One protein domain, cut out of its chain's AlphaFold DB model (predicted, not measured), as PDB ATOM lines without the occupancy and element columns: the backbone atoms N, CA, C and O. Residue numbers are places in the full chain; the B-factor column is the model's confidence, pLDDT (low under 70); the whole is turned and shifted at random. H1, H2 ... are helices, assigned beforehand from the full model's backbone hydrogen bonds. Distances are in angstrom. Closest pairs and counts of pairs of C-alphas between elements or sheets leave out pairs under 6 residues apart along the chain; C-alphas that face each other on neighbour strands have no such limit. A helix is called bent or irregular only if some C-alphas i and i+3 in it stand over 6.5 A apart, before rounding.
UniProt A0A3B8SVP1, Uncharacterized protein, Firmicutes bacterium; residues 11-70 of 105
ATOM      1  N   ASP A  11     106.008  89.198  98.528       91.94
ATOM      2  CA  ASP A  11     107.145  90.133  98.568       91.94
ATOM      3  C   ASP A  11     106.690  91.597  98.430       91.94
ATOM      4  O   ASP A  11     107.150  92.477  99.157       91.94
ATOM      5  N   GLU A  12     105.734  91.868  97.533       93.56
ATOM      6  CA  GLU A  12     105.171  93.211  97.350       93.56
ATOM      7  C   GLU A  12     104.494  93.721  98.630       93.56
ATOM      8  O   GLU A  12     104.710  94.865  99.038       93.56
ATOM      9  N   GLU A  13     103.696  92.883  99.295       90.75
ATOM     10  CA  GLU A  13     103.053  93.261 100.550       90.75
ATOM     11  C   GLU A  13     104.065  93.417 101.691       90.75
ATOM     12  O   GLU A  13     103.927  94.336 102.504       90.75
ATOM     13  N   PHE A  14     105.110  92.588 101.730       90.81
ATOM     14  CA  PHE A  14     106.193  92.706 102.701       90.81
ATOM     15  C   PHE A  14     106.855  94.084 102.614       90.81
ATOM     16  O   PHE A  14     106.893  94.815 103.607       90.81
ATOM     17  N   PHE A  15     107.308  94.480 101.422       95.06
ATOM     18  CA  PHE A  15     107.968  95.775 101.232       95.06
ATOM     19  C   PHE A  15     107.020  96.961 101.421       95.06
ATOM     20  O   PHE A  15     107.460  98.034 101.827       95.06
ATOM     21  N   ARG A  16     105.722  96.789 101.152       95.00
ATOM     22  CA  ARG A  16     104.731  97.863 101.299       95.00
ATOM     23  C   ARG A  16     104.234  98.047 102.734       95.00
ATOM     24  O   ARG A  16     103.855  99.159 103.087       95.00
ATOM     25  N   VAL A  17     104.173  96.982 103.533       92.88
ATOM     26  CA  VAL A  17     103.517  96.996 104.853       92.88
ATOM     27  C   VAL A  17     104.481  96.629 105.975       92.88
ATOM     28  O   VAL A  17     104.619  97.390 106.924       92.88
ATOM     29  N   VAL A  18     105.162  95.484 105.877       91.69
ATOM     30  CA  VAL A  18     105.995  94.965 106.976       91.69
ATOM     31  C   VAL A  18     107.262  95.787 107.150       91.69
ATOM     32  O   VAL A  18     107.524  96.270 108.248       91.69
ATOM     33  N   SER A  19     108.013  96.002 106.070       94.69
ATOM     34  CA  SER A  19     109.281  96.735 106.134       94.69
ATOM     35  C   SER A  19     109.116  98.170 106.673       94.69
ATOM     36  O   SER A  19     109.888  98.552 107.555       94.69
ATOM     37  N   PRO A  20     108.084  98.946 106.277       96.94
ATOM     38  CA  PRO A  20     107.811 100.241 106.900       96.94
ATOM     39  C   PRO A  20     107.467 100.154 108.395       96.94
ATOM     40  O   PRO A  20     107.927 100.989 109.171       96.94
ATOM     41  N   CYS A  21     106.702  99.145 108.830       95.94
ATOM     42  CA  CYS A  21     106.432  98.925 110.256       95.94
ATOM     43  C   CYS A  21     107.723  98.641 111.045       95.94
ATOM     44  O   CYS A  21     107.926  99.217 112.116       95.94
ATOM     45  N   GLU A  22     108.612  97.795 110.517       95.06
ATOM     46  CA  GLU A  22     109.920  97.514 111.127       95.06
ATOM     47  C   GLU A  22     110.774  98.781 111.231       95.06
ATOM     48  O   GLU A  22     111.399  99.039 112.263       95.06
ATOM     49  N   GLU A  23     110.785  99.606 110.182       97.69
ATOM     50  CA  GLU A  23     111.494 100.883 110.181       97.69
ATOM     51  C   GLU A  23     110.945 101.836 111.252       97.69
ATOM     52  O   GLU A  23     111.725 102.423 112.004       97.69
ATOM     53  N   MET A  24     109.619 101.946 111.384       97.00
ATOM     54  CA  MET A  24     108.983 102.786 112.403       97.00
ATOM     55  C   MET A  24     109.384 102.376 113.824       97.00
ATOM     56  O   MET A  24     109.757 103.234 114.626       97.00
ATOM     57  N   VAL A  25     109.359 101.076 114.135       96.56
ATOM     58  CA  VAL A  25     109.763 100.562 115.457       96.56
ATOM     59  C   VAL A  25     111.254 100.807 115.704       96.56
ATOM     60  O   VAL A  25     111.638 101.302 116.767       96.56
ATOM     61  N   ASN A  26     112.104 100.532 114.710       95.75
ATOM     62  CA  ASN A  26     113.544 100.767 114.810       95.75
ATOM     63  C   ASN A  26     113.876 102.247 115.042       95.75
ATOM     64  O   ASN A  26     114.750 102.565 115.852       95.75
ATOM     65  N   ASN A  27     113.190 103.154 114.347       96.94
ATOM     66  CA  ASN A  27     113.395 104.591 114.498       96.94
ATOM     67  C   ASN A  27     112.888 105.084 115.855       96.94
ATOM     68  O   ASN A  27     113.607 105.816 116.528       96.94
ATOM     69  N   TYR A  28     111.739 104.589 116.332       96.50
ATOM     70  CA  TYR A  28     111.252 104.911 117.675       96.50
ATOM     71  C   TYR A  28     112.304 104.610 118.754       96.50
ATOM     72  O   TYR A  28     112.589 105.465 119.596       96.50
ATOM     73  N   VAL A  29     112.942 103.435 118.703       95.62
ATOM     74  CA  VAL A  29     113.999 103.069 119.662       95.62
ATOM     75  C   VAL A  29     115.217 103.987 119.534       95.62
ATOM     76  O   VAL A  29     115.718 104.481 120.549       95.62
ATOM     77  N   LYS A  30     115.695 104.235 118.307       94.88
ATOM     78  CA  LYS A  30     116.870 105.088 118.048       94.88
ATOM     79  C   LYS A  30     116.668 106.522 118.533       94.88
ATOM     80  O   LYS A  30     117.570 107.072 119.167       94.88
ATOM     81  N   ASP A  31     115.492 107.080 118.271       95.69
ATOM     82  CA  ASP A  31     115.187 108.488 118.510       95.69
ATOM     83  C   ASP A  31     114.871 108.776 119.981       95.69
ATOM     84  O   ASP A  31     115.168 109.866 120.470       95.69
ATOM     85  N   ASN A  32     114.317 107.801 120.714       94.25
ATOM     86  CA  ASN A  32     113.859 108.019 122.089       94.25
ATOM     87  C   ASN A  32     114.783 107.429 123.161       94.25
ATOM     88  O   ASN A  32     114.914 108.006 124.239       94.25
ATOM     89  N   PHE A  33     115.418 106.283 122.902       94.94
ATOM     90  CA  PHE A  33     116.025 105.481 123.970       94.94
ATOM     91  C   PHE A  33     117.479 105.091 123.710       94.94
ATOM     92  O   PHE A  33     118.307 105.194 124.611       94.94
ATOM     93  N   PHE A  34     117.828 104.681 122.490       97.31
ATOM     94  CA  PHE A  34     119.067 103.943 122.229       97.31
ATOM     95  C   PHE A  34     120.339 104.696 122.642       97.31
ATOM     96  O   PHE A  34     121.142 104.202 123.435       97.31
ATOM     97  N   ASN A  35     120.501 105.933 122.164       97.38
ATOM     98  CA  ASN A  35     121.676 106.743 122.488       97.38
ATOM     99  C   ASN A  35     121.697 107.164 123.968       97.38
ATOM    100  O   ASN A  35     122.769 107.240 124.571       97.38
ATOM    101  N   GLN A  36     120.520 107.399 124.565       97.88
ATOM    102  CA  GLN A  36     120.393 107.737 125.987       97.88
ATOM    103  C   GLN A  36     120.803 106.560 126.874       97.88
ATOM    104  O   GLN A  36     121.546 106.744 127.835       97.88
ATOM    105  N   TYR A  37     120.389 105.346 126.515       98.19
ATOM    106  CA  TYR A  37     120.781 104.125 127.204       98.19
ATOM    107  C   TYR A  37     122.295 103.892 127.140       98.19
ATOM    108  O   TYR A  37     122.912 103.643 128.172       98.19
ATOM    109  N   ILE A  38     122.920 104.040 125.964       98.44
ATOM    110  CA  ILE A  38     124.380 103.887 125.821       98.44
ATOM    111  C   ILE A  38     125.115 104.898 126.714       98.44
ATOM    112  O   ILE A  38     126.050 104.535 127.431       98.44
ATOM    113  N   ALA A  39     124.680 106.161 126.715       98.44
ATOM    114  CA  ALA A  39     125.267 107.188 127.572       98.44
ATOM    115  C   ALA A  39     125.080 106.869 129.067       98.44
ATOM    116  O   ALA A  39     126.023 107.006 129.852       98.44
ATOM    117  N   PHE A  40     123.888 106.411 129.457       98.50
ATOM    118  CA  PHE A  40     123.579 105.993 130.823       98.50
ATOM    119  C   PHE A  40     124.451 104.816 131.273       98.50
ATOM    120  O   PHE A  40     125.061 104.895 132.339       98.50
ATOM    121  N   HIS A  41     124.575 103.774 130.446       98.38
ATOM    122  CA  HIS A  41     125.415 102.600 130.702       98.38
ATOM    123  C   HIS A  41     126.856 103.011 131.016       98.38
ATOM    124  O   HIS A  41     127.374 102.707 132.092       98.38
ATOM    125  N   ILE A  42     127.464 103.814 130.139       98.50
ATOM    126  CA  ILE A  42     128.832 104.315 130.325       98.50
ATOM    127  C   ILE A  42     128.947 105.120 131.622       98.50
ATOM    128  O   ILE A  42     129.878 104.910 132.400       98.50
ATOM    129  N   ALA A  43     128.004 106.029 131.882       98.69
ATOM    130  CA  ALA A  43     128.035 106.871 133.073       98.69
ATOM    131  C   ALA A  43     127.948 106.050 134.368       98.69
ATOM    132  O   ALA A  43     128.671 106.346 135.323       98.69
ATOM    133  N   VAL A  44     127.087 105.031 134.410       98.50
ATOM    134  CA  VAL A  44     126.926 104.144 135.570       98.50
ATOM    135  C   VAL A  44     128.193 103.332 135.808       98.50
ATOM    136  O   VAL A  44     128.731 103.365 136.914       98.50
ATOM    137  N   TYR A  45     128.716 102.666 134.777       98.06
ATOM    138  CA  TYR A  45     129.906 101.826 134.920       98.06
ATOM    139  C   TYR A  45     131.143 102.651 135.276       98.06
ATOM    140  O   TYR A  45     131.932 102.237 136.126       98.06
ATOM    141  N   TYR A  46     131.304 103.840 134.685       98.25
ATOM    142  CA  TYR A  46     132.407 104.739 135.019       98.25
ATOM    143  C   TYR A  46     132.344 105.180 136.483       98.25
ATOM    144  O   TYR A  46     133.311 105.022 137.225       98.25
ATOM    145  N   ARG A  47     131.186 105.691 136.927       98.56
ATOM    146  CA  ARG A  47     130.989 106.165 138.310       98.56
ATOM    147  C   ARG A  47     131.100 105.040 139.336       98.56
ATOM    148  O   ARG A  47     131.503 105.292 140.466       98.56
ATOM    149  N   GLY A  48     130.759 103.815 138.942       98.38
ATOM    150  CA  GLY A  48     130.905 102.615 139.759       98.38
ATOM    151  C   GLY A  48     132.318 102.027 139.791       98.38
ATOM    152  O   GLY A  48     132.504 101.000 140.436       98.38
ATOM    153  N   ASN A  49     133.305 102.626 139.109       97.62
ATOM    154  CA  ASN A  49     134.641 102.046 138.905       97.62
ATOM    155  C   ASN A  49     134.595 100.617 138.313       97.62
ATOM    156  O   ASN A  49     135.414  99.769 138.659       97.62
ATOM    157  N   ALA A  50     133.628 100.350 137.432       97.25
ATOM    158  CA  ALA A  50     133.343  99.029 136.863       97.25
ATOM    159  C   ALA A  50     133.666  98.925 135.358       97.25
ATOM    160  O   ALA A  50     133.286  97.956 134.705       97.25
ATOM    161  N   MET A  51     134.348  99.921 134.781       96.31
ATOM    162  CA  MET A  51     134.775  99.884 133.379       96.31
ATOM    163  C   MET A  51     136.120  99.181 133.204       96.31
ATOM    164  O   MET A  51     137.065  99.411 133.957       96.31
ATOM    165  N   TRP A  52     136.230  98.401 132.132       94.06
ATOM    166  CA  TRP A  52     137.503  97.872 131.652       94.06
ATOM    167  C   TRP A  52     138.227  98.902 130.783       94.06
ATOM    168  O   TRP A  52     137.601  99.731 130.121       94.06
ATOM    169  N   GLN A  53     139.558  98.827 130.737       96.81
ATOM    170  CA  GLN A  53     140.341  99.608 129.781       96.81
ATOM    171  C   GLN A  53     140.078  99.080 128.362       96.81
ATOM    172  O   GLN A  53     140.568  98.014 127.994       96.81
ATOM    173  N   GLN A  54     139.317  99.827 127.562       96.75
ATOM    174  CA  GLN A  54     138.973  99.472 126.182       96.75
ATOM    175  C   GLN A  54     138.721 100.709 125.309       96.75
ATOM    176  O   GLN A  54     138.711 101.838 125.801       96.75
ATOM    177  N   SER A  55     138.538 100.515 123.997       98.44
ATOM    178  CA  SER A  55     138.138 101.602 123.099       98.44
ATOM    179  C   SER A  55     136.688 102.026 123.353       98.44
ATOM    180  O   SER A  55     135.857 101.233 123.797       98.44
ATOM    181  N   PHE A  56     136.356 103.271 122.998       98.12
ATOM    182  CA  PHE A  56     134.975 103.757 123.060       98.12
ATOM    183  C   PHE A  56     134.023 102.902 122.208       98.12
ATOM    184  O   PHE A  56     132.942 102.562 122.672       98.12
ATOM    185  N   SER A  57     134.441 102.482 121.006       98.44
ATOM    186  CA  SER A  57     133.634 101.601 120.149       98.44
ATOM    187  C   SER A  57     133.316 100.268 120.826       98.44
ATOM    188  O   SER A  57     132.182  99.810 120.749       98.44
ATOM    189  N   ASN A  58     134.286  99.670 121.524       98.12
ATOM    190  CA  ASN A  58     134.063  98.418 122.241       98.12
ATOM    191  C   ASN A  58     133.116  98.626 123.421       98.12
ATOM    192  O   ASN A  58     132.215  97.820 123.605       98.12
ATOM    193  N   GLN A  59     133.249  99.736 124.154       98.00
ATOM    194  CA  GLN A  59     132.314 100.071 125.227       98.00
ATOM    195  C   GLN A  59     130.881 100.277 124.709       98.00
ATOM    196  O   GLN A  59     129.936  99.816 125.345       98.00
ATOM    197  N   VAL A  60     130.709 100.939 123.560       98.25
ATOM    198  CA  VAL A  60     129.397 101.080 122.910       98.25
ATOM    199  C   VAL A  60     128.836  99.705 122.545       98.25
ATOM    200  O   VAL A  60     127.695  99.411 122.886       98.25
ATOM    201  N   SER A  61     129.640  98.832 121.932       98.00
ATOM    202  CA  SER A  61     129.225  97.459 121.622       98.00
ATOM    203  C   SER A  61     128.863  96.653 122.872       98.00
ATOM    204  O   SER A  61     127.890  95.906 122.837       98.00
ATOM    205  N   THR A  62     129.591  96.818 123.984       97.38
ATOM    206  CA  THR A  62     129.242  96.210 125.277       97.38
ATOM    207  C   THR A  62     127.867  96.675 125.740       97.38
ATOM    208  O   THR A  62     127.024  95.834 126.025       97.38
ATOM    209  N   ALA A  63     127.602  97.986 125.743       97.94
ATOM    210  CA  ALA A  63     126.298  98.512 126.140       97.94
ATOM    211  C   ALA A  63     125.167  97.939 125.269       97.94
ATOM    212  O   ALA A  63     124.151  97.492 125.795       97.94
ATOM    213  N   ILE A  64     125.358  97.897 123.944       97.75
ATOM    214  CA  ILE A  64     124.385  97.315 123.005       97.75
ATOM    215  C   ILE A  64     124.139  95.836 123.314       97.75
ATOM    216  O   ILE A  64     122.991  95.401 123.351       97.75
ATOM    217  N   ASN A  65     125.202  95.066 123.551       97.19
ATOM    218  CA  ASN A  65     125.080  93.649 123.867       97.19
ATOM    219  C   ASN A  65     124.347  93.419 125.193       97.19
ATOM    220  O   ASN A  65     123.503  92.529 125.257       97.19
ATOM    221  N   ASP A  66     124.641  94.228 126.214       96.38
ATOM    222  CA  ASP A  66     123.973  94.174 127.517       96.38
ATOM    223  C   ASP A  66     122.480  94.499 127.383       96.38
ATOM    224  O   ASP A  66     121.650  93.817 127.978       96.38
ATOM    225  N   LEU A  67     122.120  95.479 126.541       95.75
ATOM    226  CA  LEU A  67     120.717  95.798 126.250       95.75
ATOM    227  C   LEU A  67     119.981  94.614 125.614       95.75
ATOM    228  O   LEU A  67     118.817  94.368 125.910       95.75
ATOM    229  N   ALA A  68     120.666  93.877 124.741       94.62
ATOM    230  CA  ALA A  68     120.105  92.724 124.049       94.62
ATOM    231  C   ALA A  68     119.994  91.463 124.932       94.62
ATOM    232  O   ALA A  68     119.491  90.451 124.453       94.62
ATOM    233  N   GLN A  69     120.457  91.494 126.191       95.38
ATOM    234  CA  GLN A  69     120.327  90.355 127.110       95.38
ATOM    235  C   GLN A  69     118.945  90.248 127.767       95.38
ATOM    236  O   GLN A  69     118.664  89.219 128.379       95.38
ATOM    237  N   PHE A  70     118.092  91.276 127.676       95.00
ATOM    238  CA  PHE A  70     116.746  91.211 128.246       95.00
ATOM    239  C   PHE A  70     115.898  90.129 127.574       95.00
ATOM    240  O   PHE A  70     115.957  89.913 126.362       95.00
TER     241      PHE A  70
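What this domain is: This is residues 11 to 70 of the 105 residues of an uncharacterized protein of Firmicutes bacterium (UniProt A0A3B8SVP1). A long bent helix, H1, makes the length; H2 folds back across its second arm, and residues 11 to 25 stick out. Printed are 60 residues with two named helices, H1 then H2: all helix. The whole is only just extended, close to loose, with a radius of gyration of the C-alphas of 15.8 A and spans of 51 by 20 by 19 A.

How they stand to each other: From residue 11, H1 runs to residue 47, by its hydrogen bonds assigned as one helix but bent: C-alphas 32 and 35 are 7.9 A apart. Its arms, H1a to residue 32 and H1b from 35, stand at a steep tilt of 39 degrees. H1a is irregular: C-alphas 16 and 19 are 6.7 A apart. H2, residues 56 to 67, touches H1b about perpendicular, at 75 degrees, with residues 59 to 64 alone; the closest C-alphas, of Ile 38 and Ala 63, are 5.7 A apart. In H1b and H2 every O i to N i+4 pair is within hydrogen-bond range; in H1a, 16 of 18.

Where its parts are: Find C-alpha 11 at (107.145, 90.133, 98.568); H1a runs 30.3 A from there. H2 ends at C-alpha 67, (120.717, 95.798, 126.250).

The domain as a whole: The printed part has no cut, and no printed residue is under 70.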